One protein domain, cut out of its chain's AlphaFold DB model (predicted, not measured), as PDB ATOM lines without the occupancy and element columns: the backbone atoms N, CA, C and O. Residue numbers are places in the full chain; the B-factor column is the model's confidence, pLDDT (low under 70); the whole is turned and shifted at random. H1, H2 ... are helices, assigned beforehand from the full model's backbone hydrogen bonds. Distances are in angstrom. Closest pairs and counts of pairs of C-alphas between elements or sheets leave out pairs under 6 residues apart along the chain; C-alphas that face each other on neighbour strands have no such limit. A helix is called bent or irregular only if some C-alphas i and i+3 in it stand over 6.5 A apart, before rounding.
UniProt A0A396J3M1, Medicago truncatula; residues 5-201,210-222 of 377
ATOM      1  N   ILE A   5     338.120 345.488 179.078       79.88
ATOM      2  CA  ILE A   5     336.935 344.759 178.606       79.88
ATOM      3  C   ILE A   5     335.675 345.179 179.383       79.88
ATOM      4  O   ILE A   5     334.674 345.485 178.732       79.88
ATOM      5  N   PRO A   6     335.680 345.257 180.732       85.38
ATOM      6  CA  PRO A   6     334.505 345.715 181.471       85.38
ATOM      7  C   PRO A   6     334.110 347.152 181.121       85.38
ATOM      8  O   PRO A   6     332.929 347.405 180.893       85.38
ATOM      9  N   SER A   7     335.084 348.064 180.997       87.50
ATOM     10  CA  SER A   7     334.840 349.468 180.630       87.50
ATOM     11  C   SER A   7     334.153 349.593 179.273       87.50
ATOM     12  O   SER A   7     333.060 350.145 179.194       87.50
ATOM     13  N   LEU A   8     334.734 349.006 178.221       87.69
ATOM     14  CA  LEU A   8     334.192 349.091 176.861       87.69
ATOM     15  C   LEU A   8     332.781 348.501 176.762       87.69
ATOM     16  O   LEU A   8     331.906 349.058 176.098       87.69
ATOM     17  N   LEU A   9     332.540 347.372 177.434       89.38
ATOM     18  CA  LEU A   9     331.223 346.746 177.445       89.38
ATOM     19  C   LEU A   9     330.193 347.603 178.189       89.38
ATOM     20  O   LEU A   9     329.060 347.731 177.723       89.38
ATOM     21  N   VAL A  10     330.564 348.209 179.320       88.81
ATOM     22  CA  VAL A  10     329.665 349.102 180.060       88.81
ATOM     23  C   VAL A  10     329.376 350.376 179.271       88.81
ATOM     24  O   VAL A  10     328.222 350.801 179.240       88.81
ATOM     25  N   ASP A  11     330.354 350.932 178.559       87.56
ATOM     26  CA  ASP A  11     330.151 352.104 177.700       87.56
ATOM     27  C   ASP A  11     329.189 351.799 176.544       87.56
ATOM     28  O   ASP A  11     328.266 352.571 176.275       87.56
ATOM     29  N   LEU A  12     329.326 350.637 175.896       85.94
ATOM     30  CA  LEU A  12     328.379 350.164 174.875       85.94
ATOM     31  C   LEU A  12     326.985 349.879 175.450       85.94
ATOM     32  O   LEU A  12     325.972 350.005 174.757       85.94
ATOM     33  N   TYR A  13     326.905 349.472 176.716       87.19
ATOM     34  CA  TYR A  13     325.630 349.310 177.402       87.19
ATOM     35  C   TYR A  13     324.980 350.662 177.730       87.19
ATOM     36  O   TYR A  13     323.781 350.834 177.502       87.19
ATOM     37  N   ALA A  14     325.748 351.634 178.217       84.56
ATOM     38  CA  ALA A  14     325.258 352.979 178.498       84.56
ATOM     39  C   ALA A  14     324.792 353.684 177.209       84.56
ATOM     40  O   ALA A  14     323.728 354.304 177.189       84.56
ATOM     41  N   ASN A  15     325.518 353.487 176.105       80.81
ATOM     42  CA  ASN A  15     325.222 354.037 174.781       80.81
ATOM     43  C   ASN A  15     324.280 353.135 173.960       80.81
ATOM     44  O   ASN A  15     324.610 352.689 172.864       80.81
ATOM     45  N   GLY A  16     323.084 352.857 174.488       75.94
ATOM     46  CA  GLY A  16     322.017 352.185 173.726       75.94
ATOM     47  C   GLY A  16     321.757 350.718 174.083       75.94
ATOM     48  O   GLY A  16     321.063 350.027 173.343       75.94
ATOM     49  N   ARG A  17     322.259 350.238 175.229       79.44
ATOM     50  CA  ARG A  17     322.029 348.884 175.781       79.44
ATOM     51  C   ARG A  17     322.521 347.733 174.899       79.44
ATOM     52  O   ARG A  17     322.100 346.591 175.088       79.44
ATOM     53  N   ILE A  18     323.448 348.014 173.989       82.25
ATOM     54  CA  ILE A  18     323.906 347.087 172.946       82.25
ATOM     55  C   ILE A  18     324.649 345.885 173.555       82.25
ATOM     56  O   ILE A  18     324.496 344.758 173.095       82.25
ATOM     57  N   ALA A  19     325.388 346.091 174.649       86.94
ATOM     58  CA  ALA A  19     326.193 345.048 175.290       86.94
ATOM     59  C   ALA A  19     325.457 344.217 176.365       86.94
ATOM     60  O   ALA A  19     326.092 343.431 177.068       86.94
ATOM     61  N   TYR A  20     324.132 344.355 176.518       88.81
ATOM     62  CA  TYR A  20     323.388 343.690 177.601       88.81
ATOM     63  C   TYR A  20     323.549 342.161 177.604       88.81
ATOM     64  O   TYR A  20     323.837 341.570 178.644       88.81
ATOM     65  N   SER A  21     323.355 341.512 176.451       89.56
ATOM     66  CA  SER A  21     323.478 340.052 176.319       89.56
ATOM     67  C   SER A  21     324.915 339.587 176.539       89.56
ATOM     68  O   SER A  21     325.134 338.643 177.289       89.56
ATOM     69  N   VAL A  22     325.883 340.305 175.966       91.81
ATOM     70  CA  VAL A  22     327.313 339.985 176.058       91.81
ATOM     71  C   VAL A  22     327.794 340.014 177.507       91.81
ATOM     72  O   VAL A  22     328.396 339.048 177.971       91.81
ATOM     73  N   ILE A  23     327.470 341.076 178.256       91.94
ATOM     74  CA  ILE A  23     327.816 341.170 179.682       91.94
ATOM     75  C   ILE A  23     327.127 340.045 180.457       91.94
ATOM     76  O   ILE A  23     327.758 339.369 181.268       91.94
ATOM     77  N   LYS A  24     325.841 339.793 180.187       92.94
ATOM     78  CA  LYS A  24     325.085 338.746 180.878       92.94
ATOM     79  C   LYS A  24     325.695 337.358 180.667       92.94
ATOM     80  O   LYS A  24     325.775 336.580 181.615       92.94
ATOM     81  N   ASP A  25     326.109 337.040 179.448       91.69
ATOM     82  CA  ASP A  25     326.693 335.742 179.117       91.69
ATOM     83  C   ASP A  25     328.111 335.599 179.674       91.69
ATOM     84  O   ASP A  25     328.427 334.553 180.242       91.69
ATOM     85  N   PHE A  26     328.914 336.666 179.653       91.62
ATOM     86  CA  PHE A  26     330.213 336.695 180.329       91.62
ATOM     87  C   PHE A  26     330.085 336.391 181.830       91.62
ATOM     88  O   PHE A  26     330.750 335.500 182.355       91.62
ATOM     89  N   VAL A  27     329.163 337.062 182.521       91.81
ATOM     90  CA  VAL A  27     328.915 336.852 183.956       91.81
ATOM     91  C   VAL A  27     328.472 335.410 184.255       91.81
ATOM     92  O   VAL A  27     328.909 334.826 185.247       91.81
ATOM     93  N   LYS A  28     327.649 334.789 183.398       92.25
ATOM     94  CA  LYS A  28     327.287 333.366 183.554       92.25
ATOM     95  C   LYS A  28     328.504 332.450 183.428       92.25
ATOM     96  O   LYS A  28     328.603 331.478 184.173       92.25
ATOM     97  N   ILE A  29     329.424 332.747 182.508       89.81
ATOM     98  CA  ILE A  29     330.676 331.990 182.359       89.81
ATOM     99  C   ILE A  29     331.500 332.090 183.644       89.81
ATOM    100  O   ILE A  29     331.974 331.067 184.141       89.81
ATOM    101  N   CYS A  30     331.606 333.288 184.227       88.38
ATOM    102  CA  CYS A  30     332.289 333.492 185.503       88.38
ATOM    103  C   CYS A  30     331.709 332.615 186.622       88.38
ATOM    104  O   CYS A  30     332.464 331.954 187.334       88.38
ATOM    105  N   LEU A  31     330.378 332.570 186.748       87.38
ATOM    106  CA  LEU A  31     329.681 331.782 187.772       87.38
ATOM    107  C   LEU A  31     329.851 330.266 187.605       87.38
ATOM    108  O   LEU A  31     329.868 329.540 188.596       87.38
ATOM    109  N   ASN A  32     329.984 329.783 186.370       88.38
ATOM    110  CA  ASN A  32     330.104 328.354 186.076       88.38
ATOM    111  C   ASN A  32     331.536 327.813 186.231       88.38
ATOM    112  O   ASN A  32     331.755 326.602 186.139       88.38
ATOM    113  N   SER A  33     332.521 328.687 186.446       85.62
ATOM    114  CA  SER A  33     333.914 328.279 186.608       85.62
ATOM    115  C   SER A  33     334.134 327.510 187.911       85.62
ATOM    116  O   SER A  33     333.768 327.968 188.993       85.62
ATOM    117  N   LYS A  34     334.803 326.355 187.815       85.31
ATOM    118  CA  LYS A  34     335.200 325.528 188.969       85.31
ATOM    119  C   LYS A  34     336.621 325.816 189.470       85.31
ATOM    120  O   LYS A  34     337.010 325.299 190.513       85.31
ATOM    121  N   ASP A  35     337.405 326.608 188.737       85.88
ATOM    122  CA  ASP A  35     338.787 326.921 189.110       85.88
ATOM    123  C   ASP A  35     338.830 328.056 190.141       85.88
ATOM    124  O   ASP A  35     338.500 329.204 189.836       85.88
ATOM    125  N   LYS A  36     339.302 327.742 191.353       79.81
ATOM    126  CA  LYS A  36     339.419 328.690 192.470       79.81
ATOM    127  C   LYS A  36     340.303 329.903 192.164       79.81
ATOM    128  O   LYS A  36     340.014 330.995 192.646       79.81
ATOM    129  N   LYS A  37     341.367 329.747 191.368       79.88
ATOM    130  CA  LYS A  37     342.240 330.875 190.995       79.88
ATOM    131  C   LYS A  37     341.508 331.833 190.061       79.88
ATOM    132  O   LYS A  37     341.573 333.046 190.253       79.88
ATOM    133  N   LEU A  38     340.766 331.291 189.093       83.06
ATOM    134  CA  LEU A  38     339.947 332.090 188.178       83.06
ATOM    135  C   LEU A  38     338.759 332.740 188.886       83.06
ATOM    136  O   LEU A  38     338.426 333.876 188.571       83.06
ATOM    137  N   GLN A  39     338.151 332.071 189.866       85.19
ATOM    138  CA  GLN A  39     337.055 332.643 190.654       85.19
ATOM    139  C   GLN A  39     337.464 333.938 191.368       85.19
ATOM    140  O   GLN A  39     336.685 334.886 191.372       85.19
ATOM    141  N   GLY A  40     338.690 334.023 191.902       82.00
ATOM    142  CA  GLY A  40     339.206 335.263 192.495       82.00
ATOM    143  C   GLY A  40     339.315 336.409 191.482       82.00
ATOM    144  O   GLY A  40     338.881 337.524 191.759       82.00
ATOM    145  N   VAL A  41     339.818 336.124 190.276       84.31
ATOM    146  CA  VAL A  41     339.903 337.114 189.185       84.31
ATOM    147  C   VAL A  41     338.510 337.538 188.719       84.31
ATOM    148  O   VAL A  41     338.245 338.724 188.551       84.31
ATOM    149  N   TYR A  42     337.590 336.591 188.545       89.19
ATOM    150  CA  TYR A  42     336.215 336.894 188.154       89.19
ATOM    151  C   TYR A  42     335.471 337.702 189.206       89.19
ATOM    152  O   TYR A  42     334.658 338.546 188.849       89.19
ATOM    153  N   LEU A  43     335.766 337.498 190.485       87.75
ATOM    154  CA  LEU A  43     335.195 338.304 191.551       87.75
ATOM    155  C   LEU A  43     335.608 339.777 191.432       87.75
ATOM    156  O   LEU A  43     334.751 340.649 191.550       87.75
ATOM    157  N   GLU A  44     336.885 340.048 191.136       87.19
ATOM    158  CA  GLU A  44     337.376 341.406 190.845       87.19
ATOM    159  C   GLU A  44     336.649 342.010 189.632       87.19
ATOM    160  O   GLU A  44     336.142 343.126 189.709       87.19
ATOM    161  N   VAL A  45     336.510 341.246 188.544       89.19
ATOM    162  CA  VAL A  45     335.834 341.705 187.317       89.19
ATOM    163  C   VAL A  45     334.342 341.983 187.545       89.19
ATOM    164  O   VAL A  45     333.801 342.963 187.037       89.19
ATOM    165  N   LEU A  46     333.645 341.140 188.312       91.50
ATOM    166  CA  LEU A  46     332.234 341.358 188.637       91.50
ATOM    167  C   LEU A  46     332.032 342.604 189.502       91.50
ATOM    168  O   LEU A  46     331.045 343.320 189.307       91.50
ATOM    169  N   LEU A  47     332.957 342.883 190.425       90.62
ATOM    170  CA  LEU A  47     332.941 344.130 191.178       90.62
ATOM    171  C   LEU A  47     333.161 345.334 190.252       90.62
ATOM    172  O   LEU A  47     332.413 346.306 190.336       90.62
ATOM    173  N   GLU A  48     334.118 345.245 189.330       90.88
ATOM    174  CA  GLU A  48     334.399 346.298 188.351       90.88
ATOM    175  C   GLU A  48     333.165 346.626 187.494       90.88
ATOM    176  O   GLU A  48     332.807 347.794 187.350       90.88
ATOM    177  N   PHE A  49     332.432 345.612 187.014       92.19
ATOM    178  CA  PHE A  49     331.148 345.826 186.336       92.19
ATOM    179  C   PHE A  49     330.146 346.589 187.208       92.19
ATOM    180  O   PHE A  49     329.478 347.502 186.719       92.19
ATOM    181  N   CYS A  50     330.031 346.237 188.491       91.88
ATOM    182  CA  CYS A  50     329.131 346.930 189.411       91.88
ATOM    183  C   CYS A  50     329.536 348.400 189.592       91.88
ATOM    184  O   CYS A  50     328.681 349.282 189.538       91.88
ATOM    185  N   GLU A  51     330.828 348.680 189.769       90.31
ATOM    186  CA  GLU A  51     331.332 350.046 189.928       90.31
ATOM    187  C   GLU A  51     331.129 350.897 188.671       90.31
ATOM    188  O   GLU A  51     330.675 352.039 188.765       90.31
ATOM    189  N   LEU A  52     331.435 350.351 187.495       90.94
ATOM    190  CA  LEU A  52     331.289 351.057 186.224       90.94
ATOM    191  C   LEU A  52     329.821 351.364 185.920       90.94
ATOM    192  O   LEU A  52     329.488 352.506 185.609       90.94
ATOM    193  N   LEU A  53     328.925 350.384 186.085       90.06
ATOM    194  CA  LEU A  53     327.482 350.589 185.905       90.06
ATOM    195  C   LEU A  53     326.929 351.631 186.889       90.06
ATOM    196  O   LEU A  53     326.057 352.425 186.543       90.06
ATOM    197  N   ARG A  54     327.461 351.685 188.115       87.12
ATOM    198  CA  ARG A  54     327.104 352.730 189.081       87.12
ATOM    199  C   ARG A  54     327.551 354.116 188.604       87.12
ATOM    200  O   ARG A  54     326.792 355.075 188.728       87.12
ATOM    201  N   ARG A  55     328.761 354.232 188.044       86.56
ATOM    202  CA  ARG A  55     329.325 355.503 187.546       86.56
ATOM    203  C   ARG A  55     328.595 356.046 186.322       86.56
ATOM    204  O   ARG A  55     328.476 357.260 186.199       86.56
ATOM    205  N   THR A  56     328.060 355.185 185.459       84.31
ATOM    206  CA  THR A  56     327.264 355.607 184.291       84.31
ATOM    207  C   THR A  56     325.853 356.086 184.651       84.31
ATOM    208  O   THR A  56     325.074 356.445 183.770       84.31
ATOM    209  N   GLY A  57     325.506 356.130 185.943       75.75
ATOM    210  CA  GLY A  57     324.217 356.624 186.420       75.75
ATOM    211  C   GLY A  57     323.081 355.611 186.282       75.75
ATOM    212  O   GLY A  57     321.911 355.991 186.399       75.75
ATOM    213  N   CYS A  58     323.384 354.323 186.056       80.06
ATOM    214  CA  CYS A  58     322.368 353.281 186.130       80.06
ATOM    215  C   CYS A  58     321.694 353.331 187.507       80.06
ATOM    216  O   CYS A  58     322.347 353.325 188.553       80.06
ATOM    217  N   LYS A  59     320.357 353.380 187.518       79.12
ATOM    218  CA  LYS A  59     319.593 353.315 188.768       79.12
ATOM    219  C   LYS A  59     319.915 352.003 189.480       79.12
ATOM    220  O   LYS A  59     320.131 350.981 188.837       79.12
ATOM    221  N   SER A  60     319.809 351.989 190.806       74.81
ATOM    222  CA  SER A  60     320.028 350.781 191.615       74.81
ATOM    223  C   SER A  60     319.110 349.600 191.258       74.81
ATOM    224  O   SER A  60     319.337 348.490 191.737       74.81
ATOM    225  N   ASP A  61     318.038 349.844 190.500       79.62
ATOM    226  CA  ASP A  61     317.073 348.846 190.015       79.62
ATOM    227  C   ASP A  61     317.271 348.498 188.529       79.62
ATOM    228  O   ASP A  61     316.442 347.801 187.940       79.62
ATOM    229  N   ASP A  62     318.344 348.986 187.901       89.19
ATOM    230  CA  ASP A  62     318.698 348.594 186.543       89.19
ATOM    231  C   ASP A  62     318.916 347.075 186.466       89.19
ATOM    232  O   ASP A  62     319.582 346.473 187.311       89.19
ATOM    233  N   ARG A  63     318.325 346.440 185.449       89.50
ATOM    234  CA  ARG A  63     318.298 344.976 185.335       89.50
ATOM    235  C   ARG A  63     319.692 344.378 185.191       89.50
ATOM    236  O   ARG A  63     319.927 343.299 185.733       89.50
ATOM    237  N   LEU A  64     320.589 345.041 184.457       91.00
ATOM    238  CA  LEU A  64     321.947 344.545 184.269       91.00
ATOM    239  C   LEU A  64     322.759 344.738 185.541       91.00
ATOM    240  O   LEU A  64     323.412 343.800 185.986       91.00
ATOM    241  N   TYR A  65     322.648 345.912 186.163       91.25
ATOM    242  CA  TYR A  65     323.314 346.183 187.433       91.25
ATOM    243  C   TYR A  65     322.906 345.182 188.519       91.25
ATOM    244  O   TYR A  65     323.763 344.564 189.145       91.25
ATOM    245  N   VAL A  66     321.599 344.957 188.702       89.69
ATOM    246  CA  VAL A  66     321.089 343.971 189.667       89.69
ATOM    247  C   VAL A  66     321.604 342.570 189.337       89.69
ATOM    248  O   VAL A  66     322.020 341.856 190.244       89.69
ATOM    249  N   PHE A  67     321.641 342.185 188.058       91.62
ATOM    250  CA  PHE A  67     322.173 340.889 187.642       91.62
ATOM    251  C   PHE A  67     323.669 340.733 187.958       91.62
ATOM    252  O   PHE A  67     324.072 339.705 188.505       91.62
ATOM    253  N   CYS A  68     324.490 341.746 187.665       93.12
ATOM    254  CA  CYS A  68     325.913 341.758 188.003       93.12
ATOM    255  C   CYS A  68     326.127 341.701 189.519       93.12
ATOM    256  O   CYS A  68     326.908 340.878 189.987       93.12
ATOM    257  N   ARG A  69     325.381 342.495 190.294       92.25
ATOM    258  CA  ARG A  69     325.464 342.525 191.759       92.25
ATOM    259  C   ARG A  69     325.050 341.199 192.400       92.25
ATOM    260  O   ARG A  69     325.722 340.717 193.307       92.25
ATOM    261  N   ASP A  70     323.964 340.590 191.930       91.19
ATOM    262  CA  ASP A  70     323.504 339.290 192.430       91.19
ATOM    263  C   ASP A  70     324.511 338.182 192.080       91.19
ATOM    264  O   ASP A  70     324.782 337.298 192.892       91.19
ATOM    265  N   SER A  71     325.113 338.253 190.890       92.38
ATOM    266  CA  SER A  71     326.165 337.322 190.463       92.38
ATOM    267  C   SER A  71     327.444 337.503 191.277       92.38
ATOM    268  O   SER A  71     328.054 336.520 191.693       92.38
ATOM    269  N   PHE A  72     327.814 338.748 191.569       91.81
ATOM    270  CA  PHE A  72     328.914 339.079 192.462       91.81
ATOM    271  C   PHE A  72     328.690 338.479 193.858       91.81
ATOM    272  O   PHE A  72     329.572 337.792 194.364       91.81
ATOM    273  N   ALA A  73     327.493 338.635 194.437       89.31
ATOM    274  CA  ALA A  73     327.146 338.034 195.727       89.31
ATOM    275  C   ALA A  73     327.269 336.501 195.714       89.31
ATOM    276  O   ALA A  73     327.856 335.916 196.622       89.31
ATOM    277  N   SER A  74     326.733 335.850 194.677       89.62
ATOM    278  CA  SER A  74     326.801 334.392 194.519       89.62
ATOM    279  C   SER A  74     328.241 333.889 194.413       89.62
ATOM    280  O   SER A  74     328.597 332.903 195.058       89.62
ATOM    281  N   LEU A  75     329.085 334.574 193.636       89.12
ATOM    282  CA  LEU A  75     330.493 334.209 193.503       89.12
ATOM    283  C   LEU A  75     331.261 334.446 194.809       89.12
ATOM    284  O   LEU A  75     332.078 333.617 195.195       89.12
ATOM    285  N   LEU A  76     330.958 335.533 195.522       87.19
ATOM    286  CA  LEU A  76     331.557 335.843 196.819       87.19
ATOM    287  C   LEU A  76     331.277 334.734 197.851       87.19
ATOM    288  O   LEU A  76     332.192 334.313 198.561       87.19
ATOM    289  N   THR A  77     330.051 334.196 197.860       85.69
ATOM    290  CA  THR A  77     329.674 333.038 198.690       85.69
ATOM    291  C   THR A  77     330.411 331.765 198.271       85.69
ATOM    292  O   THR A  77     330.862 331.013 199.131       85.69
ATOM    293  N   LEU A  78     330.578 331.527 196.965       84.12
ATOM    294  CA  LEU A  78     331.283 330.349 196.446       84.12
ATOM    295  C   LEU A  78     332.773 330.345 196.814       84.12
ATOM    296  O   LEU A  78     333.331 329.294 197.124       84.12
ATOM    297  N   VAL A  79     333.411 331.518 196.782       78.75
ATOM    298  CA  VAL A  79     334.833 331.680 197.116       78.75
ATOM    299  C   VAL A  79     335.085 331.508 198.621       78.75
ATOM    300  O   VAL A  79     336.184 331.121 199.011       78.75
ATOM    301  N   GLY A  80     334.068 331.710 199.470       65.94
ATOM    302  CA  GLY A  80     334.170 331.492 200.918       65.94
ATOM    303  C   GLY A  80     334.898 332.610 201.672       65.94
ATOM    304  O   GLY A  80     335.396 332.387 202.773       65.94
ATOM    305  N   GLY A  81     334.953 333.810 201.086       62.38
ATOM    306  CA  GLY A  81     335.627 334.986 201.641       62.38
ATOM    307  C   GLY A  81     336.900 335.371 200.880       62.38
ATOM    308  O   GLY A  81     337.579 334.538 200.287       62.38
ATOM    309  N   VAL A  82     337.216 336.667 200.880       60.34
ATOM    310  CA  VAL A  82     338.415 337.227 200.237       60.34
ATOM    311  C   VAL A  82     339.398 337.628 201.328       60.34
ATOM    312  O   VAL A  82     338.994 338.173 202.346       60.34
ATOM    313  N   SER A  83     340.694 337.381 201.136       60.78
ATOM    314  CA  SER A  83     341.711 337.907 202.051       60.78
ATOM    315  C   SER A  83     341.788 339.430 201.912       60.78
ATOM    316  O   SER A  83     342.206 339.951 200.876       60.78
ATOM    317  N   PHE A  84     341.378 340.149 202.958       64.00
ATOM    318  CA  PHE A  84     341.298 341.614 202.967       64.00
ATOM    319  C   PHE A  84     342.622 342.310 203.335       64.00
ATOM    320  O   PHE A  84     342.672 343.534 203.445       64.00
ATOM    321  N   HIS A  85     343.706 341.545 203.496       60.81
ATOM    322  CA  HIS A  85     345.009 342.062 203.928       60.81
ATOM    323  C   HIS A  85     345.790 342.763 202.810       60.81
ATOM    324  O   HIS A  85     346.614 343.635 203.083       60.81
ATOM    325  N   ASN A  86     345.531 342.418 201.547       68.19
ATOM    326  CA  ASN A  86     346.197 343.050 200.409       68.19
ATOM    327  C   ASN A  86     345.391 344.268 199.889       68.19
ATOM    328  O   ASN A  86     344.191 344.388 200.161       68.19
ATOM    329  N   PRO A  87     346.013 345.189 199.126       69.25
ATOM    330  CA  PRO A  87     345.325 346.367 198.587       69.25
ATOM    331  C   PRO A  87     344.068 346.031 197.774       69.25
ATOM    332  O   PRO A  87     343.070 346.742 197.863       69.25
ATOM    333  N   LYS A  88     344.085 344.913 197.036       73.12
ATOM    334  CA  LYS A  88     342.934 344.426 196.258       73.12
ATOM    335  C   LYS A  88     341.764 344.007 197.151       73.12
ATOM    336  O   LYS A  88     340.613 344.292 196.842       73.12
ATOM    337  N   GLY A  89     342.057 343.392 198.290       76.25
ATOM    338  CA  GLY A  89     341.094 343.039 199.317       76.25
ATOM    339  C   GLY A  89     340.422 344.281 199.891       76.25
ATOM    340  O   GLY A  89     339.201 344.333 199.962       76.25
ATOM    341  N   LYS A  90     341.175 345.342 200.202       76.06
ATOM    342  CA  LYS A  90     340.580 346.607 200.679       76.06
ATOM    343  C   LYS A  90     339.603 347.220 199.666       76.06
ATOM    344  O   LYS A  90     338.534 347.681 200.064       76.06
ATOM    345  N   VAL A  91     339.929 347.173 198.371       81.00
ATOM    346  CA  VAL A  91     339.015 347.587 197.286       81.00
ATOM    347  C   VAL A  91     337.766 346.702 197.263       81.00
ATOM    348  O   VAL A  91     336.651 347.214 197.244       81.00
ATOM    349  N   MET A  92     337.937 345.383 197.373       84.25
ATOM    350  CA  MET A  92     336.827 344.432 197.441       84.25
ATOM    351  C   MET A  92     335.885 344.716 198.619       84.25
ATOM    352  O   MET A  92     334.668 344.745 198.449       84.25
ATOM    353  N   LEU A  93     336.434 344.975 199.810       83.12
ATOM    354  CA  LEU A  93     335.650 345.302 201.001       83.12
ATOM    355  C   LEU A  93     334.842 346.584 200.804       83.12
ATOM    356  O   LEU A  93     333.673 346.638 201.183       83.12
ATOM    357  N   ARG A  94     335.446 347.601 200.177       85.69
ATOM    358  CA  ARG A  94     334.747 348.837 199.828       85.69
ATOM    359  C   ARG A  94     333.600 348.574 198.854       85.69
ATOM    360  O   ARG A  94     332.499 349.061 199.083       85.69
ATOM    361  N   GLY A  95     333.828 347.754 197.833       87.69
ATOM    362  CA  GLY A  95     332.803 347.343 196.879       87.69
ATOM    363  C   GLY A  95     331.619 346.615 197.523       87.69
ATOM    364  O   GLY A  95     330.457 346.907 197.225       87.69
ATOM    365  N   VAL A  96     331.905 345.709 198.465       89.88
ATOM    366  CA  VAL A  96     330.889 345.030 199.286       89.88
ATOM    367  C   VAL A  96     330.138 346.041 200.156       89.88
ATOM    368  O   VAL A  96     328.907 346.004 200.205       89.88
ATOM    369  N   PHE A  97     330.846 346.971 200.803       90.19
ATOM    370  CA  PHE A  97     330.223 348.033 201.592       90.19
ATOM    371  C   PHE A  97     329.293 348.909 200.749       90.19
ATOM    372  O   PHE A  97     328.167 349.167 201.168       90.19
ATOM    373  N   ASP A  98     329.707 349.327 199.553       89.75
ATOM    374  CA  ASP A  98     328.865 350.150 198.686       89.75
ATOM    375  C   ASP A  98     327.560 349.413 198.320       89.75
ATOM    376  O   ASP A  98     326.484 350.014 198.318       89.75
ATOM    377  N   CYS A  99     327.625 348.091 198.101       91.19
ATOM    378  CA  CYS A  99     326.432 347.257 197.927       91.19
ATOM    379  C   CYS A  99     325.533 347.280 199.175       91.19
ATOM    380  O   CYS A  99     324.323 347.481 199.050       91.19
ATOM    381  N   VAL A 100     326.104 347.112 200.378       92.38
ATOM    382  CA  VAL A 100     325.360 347.198 201.652       92.38
ATOM    383  C   VAL A 100     324.702 348.566 201.808       92.38
ATOM    384  O   VAL A 100     323.520 348.636 202.139       92.38
ATOM    385  N   HIS A 101     325.431 349.647 201.534       91.19
ATOM    386  CA  HIS A 101     324.943 351.017 201.631       91.19
ATOM    387  C   HIS A 101     323.742 351.245 200.703       91.19
ATOM    388  O   HIS A 101     322.699 351.709 201.157       91.19
ATOM    389  N   GLU A 102     323.819 350.841 199.432       90.44
ATOM    390  CA  GLU A 102     322.691 350.925 198.494       90.44
ATOM    391  C   GLU A 102     321.478 350.098 198.930       90.44
ATOM    392  O   GLU A 102     320.335 350.568 198.869       90.44
ATOM    393  N   ILE A 103     321.712 348.857 199.365       92.06
ATOM    394  CA  ILE A 103     320.651 347.970 199.842       92.06
ATOM    395  C   ILE A 103     319.998 348.565 201.091       92.06
ATOM    396  O   ILE A 103     318.775 348.516 201.201       92.06
ATOM    397  N   ALA A 104     320.765 349.191 201.985       92.88
ATOM    398  CA  ALA A 104     320.240 349.834 203.183       92.88
ATOM    399  C   ALA A 104     319.242 350.956 202.859       92.88
ATOM    400  O   ALA A 104     318.215 351.048 203.525       92.88
ATOM    401  N   TYR A 105     319.450 351.760 201.807       90.19
ATOM    402  CA  TYR A 105     318.435 352.747 201.390       90.19
ATOM    403  C   TYR A 105     317.148 352.094 200.891       90.19
ATOM    404  O   TYR A 105     316.055 352.573 201.204       90.19
ATOM    405  N   LYS A 106     317.251 350.994 200.137       90.19
ATOM    406  CA  LYS A 106     316.070 350.221 199.725       90.19
ATOM    407  C   LYS A 106     315.376 349.598 200.933       90.19
ATOM    408  O   LYS A 106     314.150 349.578 200.986       90.19
ATOM    409  N   LEU A 107     316.151 349.145 201.914       92.12
ATOM    410  CA  LEU A 107     315.651 348.564 203.149       92.12
ATOM    411  C   LEU A 107     314.938 349.607 204.019       92.12
ATOM    412  O   LEU A 107     313.876 349.317 204.550       92.12
ATOM    413  N   LEU A 108     315.443 350.841 204.101       92.81
ATOM    414  CA  LEU A 108     314.742 351.944 204.769       92.81
ATOM    415  C   LEU A 108     313.363 352.193 204.144       92.81
ATOM    416  O   LEU A 108     312.382 352.306 204.872       92.81
ATOM    417  N   ARG A 109     313.269 352.201 202.806       89.19
ATOM    418  CA  ARG A 109     311.980 352.317 202.098       89.19
ATOM    419  C   ARG A 109     311.069 351.120 202.354       89.19
ATOM    420  O   ARG A 109     309.878 351.304 202.571       89.19
ATOM    421  N   PHE A 110     311.621 349.907 202.349       88.44
ATOM    422  CA  PHE A 110     310.888 348.690 202.708       88.44
ATOM    423  C   PHE A 110     310.279 348.809 204.112       88.44
ATOM    424  O   PHE A 110     309.107 348.492 204.287       88.44
ATOM    425  N   LEU A 111     311.050 349.308 205.082       90.38
ATOM    426  CA  LEU A 111     310.601 349.509 206.461       90.38
ATOM    427  C   LEU A 111     309.539 350.611 206.582       90.38
ATOM    428  O   LEU A 111     308.602 350.484 207.364       90.38
ATOM    429  N   ASP A 112     309.645 351.675 205.784       88.62
ATOM    430  CA  ASP A 112     308.607 352.709 205.708       88.62
ATOM    431  C   ASP A 112     307.284 352.165 205.164       88.62
ATOM    432  O   ASP A 112     306.215 352.435 205.710       88.62
ATOM    433  N   LEU A 113     307.349 351.344 204.118       84.00
ATOM    434  CA  LEU A 113     306.170 350.705 203.539       84.00
ATOM    435  C   LEU A 113     305.566 349.648 204.474       84.00
ATOM    436  O   LEU A 113     304.344 349.516 204.536       84.00
ATOM    437  N   SER A 114     306.391 348.923 205.236       82.81
ATOM    438  CA  SER A 114     305.910 347.887 206.155       82.81
ATOM    439  C   SER A 114     305.159 348.439 207.369       82.81
ATOM    440  O   SER A 114     304.386 347.698 207.974       82.81
ATOM    441  N   MET A 115     305.344 349.720 207.712       81.94
ATOM    442  CA  MET A 115     304.564 350.399 208.756       81.94
ATOM    443  C   MET A 115     303.136 350.745 208.307       81.94
ATOM    444  O   MET A 115     302.235 350.774 209.139       81.94
ATOM    445  N   ASN A 116     302.913 350.979 207.009       71.94
ATOM    446  CA  ASN A 116     301.685 351.598 206.498       71.94
ATOM    447  C   ASN A 116     300.671 350.623 205.862       71.94
ATOM    448  O   ASN A 116     299.636 351.078 205.384       71.94
ATOM    449  N   CYS A 117     300.929 349.306 205.807       55.06
ATOM    450  CA  CYS A 117     300.179 348.416 204.904       55.06
ATOM    451  C   CYS A 117     299.617 347.130 205.559       55.06
ATOM    452  O   CYS A 117     300.397 346.290 206.026       55.06
ATOM    453  N   PRO A 118     298.284 346.899 205.509       52.31
ATOM    454  CA  PRO A 118     297.664 345.573 205.601       52.31
ATOM    455  C   PRO A 118     297.526 344.859 204.239       52.31
ATOM    456  O   PRO A 118     297.125 343.699 204.200       52.31
ATOM    457  N   THR A 119     297.831 345.510 203.114       43.38
ATOM    458  CA  THR A 119     297.492 345.018 201.767       43.38
ATOM    459  C   THR A 119     298.661 344.330 201.063       43.38
ATOM    460  O   THR A 119     299.777 344.840 201.020       43.38
ATOM    461  N   GLY A 120     298.384 343.147 200.508       46.56
ATOM    462  CA  GLY A 120     299.320 342.209 199.884       46.56
ATOM    463  C   GLY A 120     299.997 342.648 198.580       46.56
ATOM    464  O   GLY A 120     300.151 341.819 197.686       46.56
ATOM    465  N   GLU A 121     300.457 343.893 198.461       48.09
ATOM    466  CA  GLU A 121     301.508 344.208 197.491       48.09
ATOM    467  C   GLU A 121     302.841 343.713 198.057       48.09
ATOM    468  O   GLU A 121     303.329 344.184 199.086       48.09
ATOM    469  N   GLY A 122     303.381 342.674 197.420       54.12
ATOM    470  CA  GLY A 122     304.541 341.927 197.884       54.12
ATOM    471  C   GLY A 122     305.762 342.815 198.094       54.12
ATOM    472  O   GLY A 122     306.537 343.056 197.170       54.12
ATOM    473  N   LEU A 123     305.970 343.249 199.337       62.56
ATOM    474  CA  LEU A 123     307.253 343.748 199.804       62.56
ATOM    475  C   LEU A 123     308.320 342.716 199.431       62.56
ATOM    476  O   LEU A 123     308.294 341.577 199.901       62.56
ATOM    477  N   SER A 124     309.227 343.095 198.531       74.56
ATOM    478  CA  SER A 124     310.198 342.152 197.989       74.56
ATOM    479  C   SER A 124     311.154 341.691 199.086       74.56
ATOM    480  O   SER A 124     312.074 342.413 199.478       74.56
ATOM    481  N   PHE A 125     310.973 340.449 199.542       81.44
ATOM    482  CA  PHE A 125     311.870 339.794 200.497       81.44
ATOM    483  C   PHE A 125     313.325 339.749 200.001       81.44
ATOM    484  O   PHE A 125     314.260 339.707 200.800       81.44
ATOM    485  N   LYS A 126     313.532 339.849 198.680       86.56
ATOM    486  CA  LYS A 126     314.858 339.923 198.063       86.56
ATOM    487  C   LYS A 126     315.731 341.011 198.691       86.56
ATOM    488  O   LYS A 126     316.907 340.762 198.909       86.56
ATOM    489  N   VAL A 127     315.180 342.180 199.032       89.12
ATOM    490  CA  VAL A 127     315.970 343.276 199.628       89.12
ATOM    491  C   VAL A 127     316.545 342.874 200.990       89.12
ATOM    492  O   VAL A 127     317.702 343.169 201.279       89.12
ATOM    493  N   VAL A 128     315.767 342.157 201.803       91.12
ATOM    494  CA  VAL A 128     316.201 341.656 203.115       91.12
ATOM    495  C   VAL A 128     317.253 340.560 202.946       91.12
ATOM    496  O   VAL A 128     318.277 340.587 203.622       91.12
ATOM    497  N   LEU A 129     317.042 339.629 202.009       90.31
ATOM    498  CA  LEU A 129     318.015 338.577 201.705       90.31
ATOM    499  C   LEU A 129     319.338 339.134 201.174       90.31
ATOM    500  O   LEU A 129     320.398 338.695 201.611       90.31
ATOM    501  N   ASP A 130     319.285 340.103 200.260       90.44
ATOM    502  CA  ASP A 130     320.472 340.777 199.739       90.44
ATOM    503  C   ASP A 130     321.215 341.475 200.891       90.44
ATOM    504  O   ASP A 130     322.434 341.348 201.001       90.44
ATOM    505  N   PHE A 131     320.491 342.139 201.803       93.50
ATOM    506  CA  PHE A 131     321.092 342.782 202.974       93.50
ATOM    507  C   PHE A 131     321.813 341.780 203.878       93.50
ATOM    508  O   PHE A 131     322.954 342.031 204.259       93.50
ATOM    509  N   VAL A 132     321.187 340.637 204.180       91.94
ATOM    510  CA  VAL A 132     321.805 339.556 204.967       91.94
ATOM    511  C   VAL A 132     323.077 339.060 204.289       91.94
ATOM    512  O   VAL A 132     324.133 339.041 204.918       91.94
ATOM    513  N   LYS A 133     322.990 338.706 203.000       90.44
ATOM    514  CA  LYS A 133     324.116 338.160 202.234       90.44
ATOM    515  C   LYS A 133     325.302 339.114 202.232       90.44
ATOM    516  O   LYS A 133     326.397 338.723 202.616       90.44
ATOM    517  N   PHE A 134     325.107 340.362 201.815       91.31
ATOM    518  CA  PHE A 134     326.213 341.316 201.714       91.31
ATOM    519  C   PHE A 134     326.767 341.717 203.084       91.31
ATOM    520  O   PHE A 134     327.982 341.842 203.234       91.31
ATOM    521  N   SER A 135     325.903 341.863 204.094       91.62
ATOM    522  CA  SER A 135     326.350 342.211 205.444       91.62
ATOM    523  C   SER A 135     327.199 341.113 206.069       91.62
ATOM    524  O   SER A 135     328.152 341.447 206.759       91.62
ATOM    525  N   ASP A 136     326.908 339.831 205.822       88.06
ATOM    526  CA  ASP A 136     327.703 338.727 206.372       88.06
ATOM    527  C   ASP A 136     329.135 338.712 205.816       88.06
ATOM    528  O   ASP A 136     330.097 338.663 206.582       88.06
ATOM    529  N   HIS A 137     329.294 338.894 204.500       86.38
ATOM    530  CA  HIS A 137     330.621 338.999 203.884       86.38
ATOM    531  C   HIS A 137     331.384 340.245 204.351       86.38
ATOM    532  O   HIS A 137     332.587 340.167 204.604       86.38
ATOM    533  N   LEU A 138     330.696 341.384 204.508       87.19
ATOM    534  CA  LEU A 138     331.290 342.595 205.081       87.19
ATOM    535  C   LEU A 138     331.794 342.324 206.505       87.19
ATOM    536  O   LEU A 138     332.919 342.675 206.850       87.19
ATOM    537  N   ARG A 139     330.982 341.630 207.307       86.19
ATOM    538  CA  ARG A 139     331.295 341.226 208.679       86.19
ATOM    539  C   ARG A 139     332.518 340.334 208.775       86.19
ATOM    540  O   ARG A 139     333.378 340.575 209.616       86.19
ATOM    541  N   MET A 140     332.577 339.307 207.931       82.38
ATOM    542  CA  MET A 140     333.727 338.413 207.848       82.38
ATOM    543  C   MET A 140     334.993 339.206 207.530       82.38
ATOM    544  O   MET A 140     336.020 338.999 208.173       82.38
ATOM    545  N   GLY A 141     334.907 340.161 206.598       78.56
ATOM    546  CA  GLY A 141     336.049 340.992 206.243       78.56
ATOM    547  C   GLY A 141     336.520 341.933 207.344       78.56
ATOM    548  O   GLY A 141     337.722 342.046 207.575       78.56
ATOM    549  N   LEU A 142     335.587 342.547 208.073       78.88
ATOM    550  CA  LEU A 142     335.907 343.379 209.233       78.88
ATOM    551  C   LEU A 142     336.526 342.557 210.375       78.88
ATOM    552  O   LEU A 142     337.525 342.979 210.953       78.88
ATOM    553  N   ALA A 143     335.993 341.366 210.662       76.62
ATOM    554  CA  ALA A 143     336.514 340.494 211.717       76.62
ATOM    555  C   ALA A 143     337.941 339.997 211.424       76.62
ATOM    556  O   ALA A 143     338.786 340.000 212.315       76.62
ATOM    557  N   MET A 144     338.241 339.622 210.173       72.38
ATOM    558  CA  MET A 144     339.602 339.242 209.761       72.38
ATOM    559  C   MET A 144     340.602 340.398 209.927       72.38
ATOM    560  O   MET A 144     341.752 340.188 210.315       72.38
ATOM    561  N   HIS A 145     340.165 341.633 209.667       67.25
ATOM    562  CA  HIS A 145     340.996 342.813 209.893       67.25
ATOM    563  C   HIS A 145     341.248 343.066 211.388       67.25
ATOM    564  O   HIS A 145     342.378 343.332 211.780       67.25
ATOM    565  N   GLN A 146     340.223 342.945 212.237       67.50
ATOM    566  CA  GLN A 146     340.372 343.131 213.687       67.50
ATOM    567  C   GLN A 146     341.283 342.072 214.326       67.50
ATOM    568  O   GLN A 146     342.168 342.430 215.093       67.50
ATOM    569  N   ALA A 147     341.145 340.795 213.950       60.34
ATOM    570  CA  ALA A 147     341.973 339.709 214.490       60.34
ATOM    571  C   ALA A 147     343.473 339.896 214.205       60.34
ATOM    572  O   ALA A 147     344.312 339.608 215.053       60.34
ATOM    573  N   THR A 148     343.814 340.433 213.032       56.50
ATOM    574  CA  THR A 148     345.210 340.760 212.704       56.50
ATOM    575  C   THR A 148     345.696 342.024 213.403       56.50
ATOM    576  O   THR A 148     346.870 342.107 213.740       56.50
ATOM    577  N   SER A 149     344.822 342.989 213.692       52.47
ATOM    578  CA  SER A 149     345.188 344.135 214.531       52.47
ATOM    579  C   SER A 149     345.516 343.709 215.970       52.47
ATOM    580  O   SER A 149     346.480 344.219 216.538       52.47
ATOM    581  N   ASP A 150     344.769 342.753 216.533       48.84
ATOM    582  CA  ASP A 150     345.005 342.218 217.884       48.84
ATOM    583  C   ASP A 150     346.243 341.303 217.962       48.84
ATOM    584  O   ASP A 150     346.989 341.370 218.937       48.84
ATOM    585  N   GLU A 151     346.537 340.503 216.928       45.56
ATOM    586  CA  GLU A 151     347.784 339.713 216.863       45.56
ATOM    587  C   GLU A 151     349.039 340.591 216.712       45.56
ATOM    588  O   GLU A 151     350.097 340.267 217.256       45.56
ATOM    589  N   PHE A 152     348.935 341.727 216.012       37.75
ATOM    590  CA  PHE A 152     350.048 342.664 215.824       37.75
ATOM    591  C   PHE A 152     350.202 343.689 216.959       37.75
ATOM    592  O   PHE A 152     351.248 344.334 217.040       37.75
ATOM    593  N   LEU A 153     349.241 343.795 217.884       37.38
ATOM    594  CA  LEU A 153     349.331 344.652 219.077       37.38
ATOM    595  C   LEU A 153     350.421 344.210 220.078       37.38
ATOM    596  O   LEU A 153     350.788 344.987 220.956       37.38
ATOM    597  N   ASN A 154     351.014 343.022 219.904       37.12
ATOM    598  CA  ASN A 154     352.222 342.601 220.629       37.12
ATOM    599  C   ASN A 154     353.535 343.169 220.053       37.12
ATOM    600  O   ASN A 154     354.604 342.916 220.609       37.12
ATOM    601  N   CYS A 155     353.491 343.953 218.973       30.78
ATOM    602  CA  CYS A 155     354.650 344.674 218.459       30.78
ATOM    603  C   CYS A 155     354.338 346.173 218.434       30.78
ATOM    604  O   CYS A 155     353.479 346.633 217.686       30.78
ATOM    605  N   ALA A 156     355.024 346.940 219.282       31.34
ATOM    606  CA  ALA A 156     354.849 348.379 219.427       31.34
ATOM    607  C   ALA A 156     355.292 349.140 218.161       31.34
ATOM    608  O   ALA A 156     356.386 349.694 218.110       31.34
ATOM    609  N   ILE A 157     354.440 349.181 217.136       32.44
ATOM    610  CA  ILE A 157     354.552 350.107 216.007       32.44
ATOM    611  C   ILE A 157     353.142 350.614 215.689       32.44
ATOM    612  O   ILE A 157     352.265 349.852 215.292       32.44
ATOM    613  N   CYS A 158     352.925 351.917 215.884       33.78
ATOM    614  CA  CYS A 158     351.690 352.613 215.535       33.78
ATOM    615  C   CYS A 158     351.416 352.489 214.028       33.78
ATOM    616  O   CYS A 158     351.977 353.241 213.230       33.78
ATOM    617  N   TYR A 159     350.532 351.573 213.635       36.47
ATOM    618  CA  TYR A 159     349.923 351.613 212.313       36.47
ATOM    619  C   TYR A 159     348.720 352.551 212.349       36.47
ATOM    620  O   TYR A 159     347.703 352.274 212.976       36.47
ATOM    621  N   THR A 160     348.832 353.672 211.644       41.44
ATOM    622  CA  THR A 160     347.680 354.470 211.221       41.44
ATOM    623  C   THR A 160     346.805 353.613 210.308       41.44
ATOM    624  O   THR A 160     347.260 353.203 209.235       41.44
ATOM    625  N   GLU A 161     345.568 353.333 210.719       50.81
ATOM    626  CA  GLU A 161     344.566 352.708 209.854       50.81
ATOM    627  C   GLU A 161     344.490 353.458 208.514       50.81
ATOM    628  O   GLU A 161     344.477 354.689 208.459       50.81
ATOM    629  N   GLY A 162     344.474 352.723 207.400       49.81
ATOM    630  CA  GLY A 162     344.394 353.345 206.078       49.81
ATOM    631  C   GLY A 162     343.077 354.132 205.922       49.81
ATOM    632  O   GLY A 162     342.025 353.565 206.222       49.81
ATOM    633  N   PRO A 163     343.082 355.364 205.367       56.91
ATOM    634  CA  PRO A 163     341.893 356.230 205.281       56.91
ATOM    635  C   PRO A 163     340.674 355.579 204.610       56.91
ATOM    636  O   PRO A 163     339.528 355.843 204.968       56.91
ATOM    637  N   LEU A 164     340.920 354.690 203.640       53.81
ATOM    638  CA  LEU A 164     339.880 353.953 202.916       53.81
ATOM    639  C   LEU A 164     339.119 352.957 203.801       53.81
ATOM    640  O   LEU A 164     337.932 352.743 203.576       53.81
ATOM    641  N   PHE A 165     339.793 352.345 204.778       58.81
ATOM    642  CA  PHE A 165     339.198 351.349 205.666       58.81
ATOM    643  C   PHE A 165     338.443 352.023 206.816       58.81
ATOM    644  O   PHE A 165     337.272 351.708 207.027       58.81
ATOM    645  N   ALA A 166     339.056 353.025 207.462       60.47
ATOM    646  CA  ALA A 166     338.402 353.848 208.483       60.47
ATOM    647  C   ALA A 166     337.092 354.464 207.952       60.47
ATOM    648  O   ALA A 166     336.031 354.328 208.559       60.47
ATOM    649  N   GLY A 167     337.118 354.994 206.721       74.19
ATOM    650  CA  GLY A 167     335.921 355.528 206.076       74.19
ATOM    651  C   GLY A 167     334.811 354.499 205.817       74.19
ATOM    652  O   GLY A 167     333.649 354.881 205.760       74.19
ATOM    653  N   VAL A 168     335.112 353.204 205.655       76.50
ATOM    654  CA  VAL A 168     334.077 352.155 205.526       76.50
ATOM    655  C   VAL A 168     333.435 351.855 206.877       76.50
ATOM    656  O   VAL A 168     332.212 351.740 206.957       76.50
ATOM    657  N   VAL A 169     334.243 351.764 207.937       79.00
ATOM    658  CA  VAL A 169     333.773 351.492 209.302       79.00
ATOM    659  C   VAL A 169     332.847 352.609 209.787       79.00
ATOM    660  O   VAL A 169     331.744 352.320 210.256       79.00
ATOM    661  N   ASP A 170     333.225 353.871 209.586       82.69
ATOM    662  CA  ASP A 170     332.407 355.024 209.980       82.69
ATOM    663  C   ASP A 170     331.083 355.084 209.211       82.69
ATOM    664  O   ASP A 170     330.010 355.299 209.779       82.69
ATOM    665  N   GLN A 171     331.126 354.848 207.897       86.00
ATOM    666  CA  GLN A 171     329.925 354.892 207.064       86.00
ATOM    667  C   GLN A 171     328.978 353.723 207.361       86.00
ATOM    668  O   GLN A 171     327.757 353.904 207.357       86.00
ATOM    669  N   LEU A 172     329.508 352.541 207.689       89.31
ATOM    670  CA  LEU A 172     328.698 351.422 208.163       89.31
ATOM    671  C   LEU A 172     328.023 351.739 209.503       89.31
ATOM    672  O   LEU A 172     326.855 351.385 209.680       89.31
ATOM    673  N   HIS A 173     328.685 352.480 210.396       89.50
ATOM    674  CA  HIS A 173     328.076 352.918 211.651       89.50
ATOM    675  C   HIS A 173     326.876 353.839 211.392       89.50
ATOM    676  O   HIS A 173     325.806 353.659 211.971       89.50
ATOM    677  N   ILE A 174     327.008 354.780 210.450       90.81
ATOM    678  CA  ILE A 174     325.910 355.667 210.040       90.81
ATOM    679  C   ILE A 174     324.735 354.857 209.472       90.81
ATOM    680  O   ILE A 174     323.576 355.133 209.796       90.81
ATOM    681  N   VAL A 175     325.011 353.852 208.632       93.06
ATOM    682  CA  VAL A 175     323.984 352.941 208.098       93.06
ATOM    683  C   VAL A 175     323.282 352.187 209.228       93.06
ATOM    684  O   VAL A 175     322.050 352.139 209.247       93.06
ATOM    685  N   PHE A 176     324.044 351.655 210.186       94.38
ATOM    686  CA  PHE A 176     323.514 350.979 211.368       94.38
ATOM    687  C   PHE A 176     322.577 351.890 212.166       94.38
ATOM    688  O   PHE A 176     321.431 351.509 212.390       94.38
ATOM    689  N   ILE A 177     323.004 353.107 212.515       94.38
ATOM    690  CA  ILE A 177     322.193 354.062 213.289       94.38
ATOM    691  C   ILE A 177     320.885 354.385 212.553       94.38
ATOM    692  O   ILE A 177     319.807 354.357 213.152       94.38
ATOM    693  N   LYS A 178     320.950 354.651 211.240       96.19
ATOM    694  CA  LYS A 178     319.762 354.951 210.422       96.19
ATOM    695  C   LYS A 178     318.777 353.781 210.393       96.19
ATOM    696  O   LYS A 178     317.578 353.991 210.583       96.19
ATOM    697  N   LEU A 179     319.266 352.563 210.155       97.19
ATOM    698  CA  LEU A 179     318.432 351.361 210.121       97.19
ATOM    699  C   LEU A 179     317.862 351.025 211.500       97.19
ATOM    700  O   LEU A 179     316.681 350.701 211.592       97.19
ATOM    701  N   LEU A 180     318.658 351.151 212.564       96.69
ATOM    702  CA  LEU A 180     318.217 350.899 213.933       96.69
ATOM    703  C   LEU A 180     317.128 351.892 214.352       96.69
ATOM    704  O   LEU A 180     316.088 351.480 214.852       96.69
ATOM    705  N   SER A 181     317.319 353.185 214.073       95.81
ATOM    706  CA  SER A 181     316.309 354.219 214.329       95.81
ATOM    707  C   SER A 181     315.015 353.967 213.550       95.81
ATOM    708  O   SER A 181     313.919 354.148 214.079       95.81
ATOM    709  N   LYS A 182     315.114 353.519 212.292       95.62
ATOM    710  CA  LYS A 182     313.932 353.154 211.502       95.62
ATOM    711  C   LYS A 182     313.229 351.924 212.077       95.62
ATOM    712  O   LYS A 182     312.009 351.930 212.182       95.62
ATOM    713  N   MET A 183     313.991 350.914 212.486       95.19
ATOM    714  CA  MET A 183     313.457 349.716 213.128       95.19
ATOM    715  C   MET A 183     312.749 350.045 214.444       95.19
ATOM    716  O   MET A 183     311.713 349.460 214.727       95.19
ATOM    717  N   ASP A 184     313.254 351.018 215.208       95.06
ATOM    718  CA  ASP A 184     312.615 351.491 216.442       95.06
ATOM    719  C   ASP A 184     311.175 351.954 216.183       95.06
ATOM    720  O   ASP A 184     310.239 351.494 216.835       95.06
ATOM    721  N   LYS A 185     310.982 352.754 215.127       93.56
ATOM    722  CA  LYS A 185     309.655 353.197 214.669       93.56
ATOM    723  C   LYS A 185     308.785 352.027 214.205       93.56
ATOM    724  O   LYS A 185     307.606 351.964 214.535       93.56
ATOM    725  N   CYS A 186     309.358 351.072 213.468       92.00
ATOM    726  CA  CYS A 186     308.627 349.881 213.032       92.00
ATOM    727  C   CYS A 186     308.130 349.031 214.211       92.00
ATOM    728  O   CYS A 186     307.031 348.476 214.150       92.00
ATOM    729  N   LEU A 187     308.938 348.914 215.267       92.56
ATOM    730  CA  LEU A 187     308.603 348.150 216.465       92.56
ATOM    731  C   LEU A 187     307.604 348.890 217.366       92.56
ATOM    732  O   LEU A 187     306.795 348.231 218.011       92.56
ATOM    733  N   GLU A 188     307.597 350.223 217.356       91.50
ATOM    734  CA  GLU A 188     306.553 351.049 217.982       91.50
ATOM    735  C   GLU A 188     305.181 350.813 217.343       91.50
ATOM    736  O   GLU A 188     304.247 350.411 218.030       91.50
ATOM    737  N   VAL A 189     305.090 350.907 216.011       89.25
ATOM    738  CA  VAL A 189     303.850 350.602 215.272       89.25
ATOM    739  C   VAL A 189     303.383 349.166 215.540       89.25
ATOM    740  O   VAL A 189     302.191 348.896 215.687       89.25
ATOM    741  N   MET A 190     304.323 348.219 215.613       88.19
ATOM    742  CA  MET A 190     304.006 346.835 215.955       88.19
ATOM    743  C   MET A 190     303.442 346.710 217.378       88.19
ATOM    744  O   MET A 190     302.464 345.987 217.572       88.19
ATOM    745  N   GLU A 191     304.027 347.394 218.362       89.75
ATOM    746  CA  GLU A 191     303.544 347.401 219.745       89.75
ATOM    747  C   GLU A 191     302.125 347.967 219.845       89.75
ATOM    748  O   GLU A 191     301.253 347.298 220.404       89.75
ATOM    749  N   ASP A 192     301.864 349.116 219.220       86.81
ATOM    750  CA  ASP A 192     300.539 349.745 219.186       86.81
ATOM    751  C   ASP A 192     299.483 348.798 218.602       86.81
ATOM    752  O   ASP A 192     298.400 348.605 219.166       86.81
ATOM    753  N   CYS A 193     299.815 348.115 217.502       82.38
ATOM    754  CA  CYS A 193     298.950 347.103 216.900       82.38
ATOM    755  C   CYS A 193     298.677 345.916 217.841       82.38
ATOM    756  O   CYS A 193     297.557 345.396 217.875       82.38
ATOM    757  N   LEU A 194     299.673 345.462 218.609       82.31
ATOM    758  CA  LEU A 194     299.509 344.369 219.575       82.31
ATOM    759  C   LEU A 194     298.653 344.788 220.776       82.31
ATOM    760  O   LEU A 194     297.828 343.996 221.240       82.31
ATOM    761  N   VAL A 195     298.813 346.019 221.263       80.62
ATOM    762  CA  VAL A 195     297.995 346.584 222.345       80.62
ATOM    763  C   VAL A 195     296.541 346.715 221.893       80.62
ATOM    764  O   VAL A 195     295.643 346.254 222.599       80.62
ATOM    765  N   ASN A 196     296.290 347.244 220.695       74.00
ATOM    766  CA  ASN A 196     294.935 347.412 220.159       74.00
ATOM    767  C   ASN A 196     294.198 346.077 219.951       74.00
ATOM    768  O   ASN A 196     293.000 345.986 220.231       74.00
ATOM    769  N   LYS A 197     294.911 345.010 219.551       69.12
ATOM    770  CA  LYS A 197     294.351 343.646 219.468       69.12
ATOM    771  C   LYS A 197     293.896 343.111 220.828       69.12
ATOM    772  O   LYS A 197     292.837 342.496 220.909       69.12
ATOM    773  N   LYS A 198     294.658 343.357 221.900       63.19
ATOM    774  CA  LYS A 198     294.296 342.911 223.262       63.19
ATOM    775  C   LYS A 198     293.026 343.584 223.797       63.19
ATOM    776  O   LYS A 198     292.328 342.982 224.601       63.19
ATOM    777  N   HIS A 199     292.714 344.793 223.333       61.94
ATOM    778  CA  HIS A 199     291.550 345.571 223.775       61.94
ATOM    779  C   HIS A 199     290.286 345.343 222.922       61.94
ATOM    780  O   HIS A 199     289.329 346.102 223.044       61.94
ATOM    781  N   GLY A 200     290.269 344.331 222.041       56.41
ATOM    782  CA  GLY A 200     289.079 343.964 221.259       56.41
ATOM    783  C   GLY A 200     288.629 345.011 220.230       56.41
ATOM    784  O   GLY A 200     287.499 344.952 219.758       56.41
ATOM    785  N   LYS A 201     289.493 345.976 219.886       53.94
ATOM    786  CA  LYS A 201     289.184 347.104 218.985       53.94
ATOM    787  C   LYS A 201     289.655 346.913 217.537       53.94
ATOM    788  O   LYS A 201     289.518 347.831 216.736       53.94
ATOM    789  N   GLY A 210     305.101 341.572 206.665       71.38
ATOM    790  CA  GLY A 210     306.305 342.374 206.880       71.38
ATOM    791  C   GLY A 210     307.051 342.069 208.188       71.38
ATOM    792  O   GLY A 210     308.276 342.127 208.198       71.38
ATOM    793  N   TRP A 211     306.355 341.707 209.272       83.31
ATOM    794  CA  TRP A 211     306.958 341.621 210.613       83.31
ATOM    795  C   TRP A 211     307.914 340.440 210.793       83.31
ATOM    796  O   TRP A 211     308.878 340.539 211.552       83.31
ATOM    797  N   SER A 212     307.702 339.344 210.061       84.88
ATOM    798  CA  SER A 212     308.636 338.211 210.046       84.88
ATOM    799  C   SER A 212     310.027 338.628 209.557       84.88
ATOM    800  O   SER A 212     311.029 338.080 210.001       84.88
ATOM    801  N   HIS A 213     310.113 339.647 208.700       88.31
ATOM    802  CA  HIS A 213     311.378 340.157 208.185       88.31
ATOM    803  C   HIS A 213     312.148 340.996 209.205       88.31
ATOM    804  O   HIS A 213     313.375 341.073 209.125       88.31
ATOM    805  N   TYR A 214     311.465 341.602 210.182       92.00
ATOM    806  CA  TYR A 214     312.118 342.447 211.183       92.00
ATOM    807  C   TYR A 214     313.148 341.656 211.983       92.00
ATOM    808  O   TYR A 214     314.252 342.151 212.183       92.00
ATOM    809  N   ILE A 215     312.848 340.408 212.369       91.44
ATOM    810  CA  ILE A 215     313.788 339.588 213.149       91.44
ATOM    811  C   ILE A 215     315.076 339.285 212.373       91.44
ATOM    812  O   ILE A 215     316.159 339.259 212.952       91.44
ATOM    813  N   ILE A 216     314.967 339.124 211.052       92.06
ATOM    814  CA  ILE A 216     316.098 338.865 210.156       92.06
ATOM    815  C   ILE A 216     316.979 340.116 210.061       92.06
ATOM    816  O   ILE A 216     318.199 340.029 210.188       92.06
ATOM    817  N   ILE A 217     316.366 341.292 209.895       94.75
ATOM    818  CA  ILE A 217     317.082 342.575 209.849       94.75
ATOM    819  C   ILE A 217     317.744 342.862 211.201       94.75
ATOM    820  O   ILE A 217     318.922 343.208 211.250       94.75
ATOM    821  N   LEU A 218     317.013 342.670 212.301       95.50
ATOM    822  CA  LEU A 218     317.504 342.851 213.668       95.50
ATOM    823  C   LEU A 218     318.684 341.931 213.973       95.50
ATOM    824  O   LEU A 218     319.633 342.387 214.594       95.50
ATOM    825  N   LYS A 219     318.683 340.686 213.482       94.62
ATOM    826  CA  LYS A 219     319.838 339.787 213.596       94.62
ATOM    827  C   LYS A 219     321.082 340.366 212.914       94.62
ATOM    828  O   LYS A 219     322.169 340.332 213.484       94.62
ATOM    829  N   VAL A 220     320.943 340.916 211.707       94.88
ATOM    830  CA  VAL A 220     322.071 341.558 211.011       94.88
ATOM    831  C   VAL A 220     322.556 342.783 211.788       94.88
ATOM    832  O   VAL A 220     323.754 342.906 212.040       94.88
ATOM    833  N   LEU A 221     321.640 343.650 212.231       96.25
ATOM    834  CA  LEU A 221     321.975 344.835 213.029       96.25
ATOM    835  C   LEU A 221     322.640 344.463 214.355       96.25
ATOM    836  O   LEU A 221     323.621 345.092 214.736       96.25
ATOM    837  N   PHE A 222     322.172 343.409 215.020       94.94
ATOM    838  CA  PHE A 222     322.798 342.863 216.215       94.94
ATOM    839  C   PHE A 222     324.260 342.497 215.950       94.94
ATOM    840  O   PHE A 222     325.155 342.922 216.679       94.94
TER     841      PHE A 222
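What this domain is: This is residues 5 to 201 and 210 to 222 of the 377 residues of a protein of Medicago truncatula (UniProt A0A396J3M1). The longest helix, H7, runs side by side with the long helix H5, and H6 crosses H5; H8 packs on H6 and H7. The shorter helices H1 to H4 form a cluster that packs on this long group through H3 on H5 and H4 on H6, while residues 150 to 158 and 194 to 200 stick out. The 210 printed residues hold eight named helices, H1 to H8 in chain order, and no named strand: all helix. The whole is only just compact, close to loose, with a radius of gyration of the C-alphas of 19.9 A, and flat, spanning 63 by 56 by 30 A.

Where its parts are: H7, residues 163 to 198, is 52.6 A long, from C-alpha 163 at (341.893, 356.230, 205.281) to C-alpha 198 at (294.296, 342.911, 223.262). H5, residues 87 to 115, is 42.2 A long, and H6, residues 125 to 152, is 41.2 A. H8, residues 211 to 222, is neither bent nor irregular, but only just: C-alphas 212 and 215 are 6.2 A apart. H3 is residues 36 to 55, 29.1 A, and H4 is residues 63 to 79, 24.3 A. H1, residues 5 to 14, begins at C-alpha 5 at (336.935, 344.759, 178.606); H2 is residues 20 to 32.

How they stand to each other: The eight helices form an up and down bundle, each running against the one before it. H7 touches H5 at a shallow tilt of 20 degrees, the same way, closest at the C-alphas of Met 115 and Cys 186, 5.9 A. H5 and H6 form a helical hairpin at a steep tilt of 39 degrees, closest at C-alphas Val 100 and Phe 134, 5.9 A. H8 touches residues 125 to 136 of H6, closest at C-alphas Val 132 and Val 220, 6.4 A. H6 and H7 are near each other. H3, the hub, touches H1, H2, H4 and H5; it forms a helical hairpin with H4, closest at C-alphas Leu 46 and Phe 72, 5.6 A. H2 touches H4 at a shallow tilt of 11 degrees, closest at C-alphas Leu 31 and Leu 75, 6.3 A. Every O i to N i+4 pair is within hydrogen-bond range in H1, H2, H4, H5 and H6; H3 has 15 of 16, H7 31 of 32 and H8 6 of 8.

The domain as a whole: The farthest C-alphas, those of Ile 157 and Gly 200, are 66.0 A apart. Residues 202 to 209 are not printed, and C-alphas 201 and 210 are 21.5 A apart across the cut. Of the links printed whole, none is long. Residues 80 to 87, 117 to 123, 145 to 166 and 197 to 201 have pLDDT under 70.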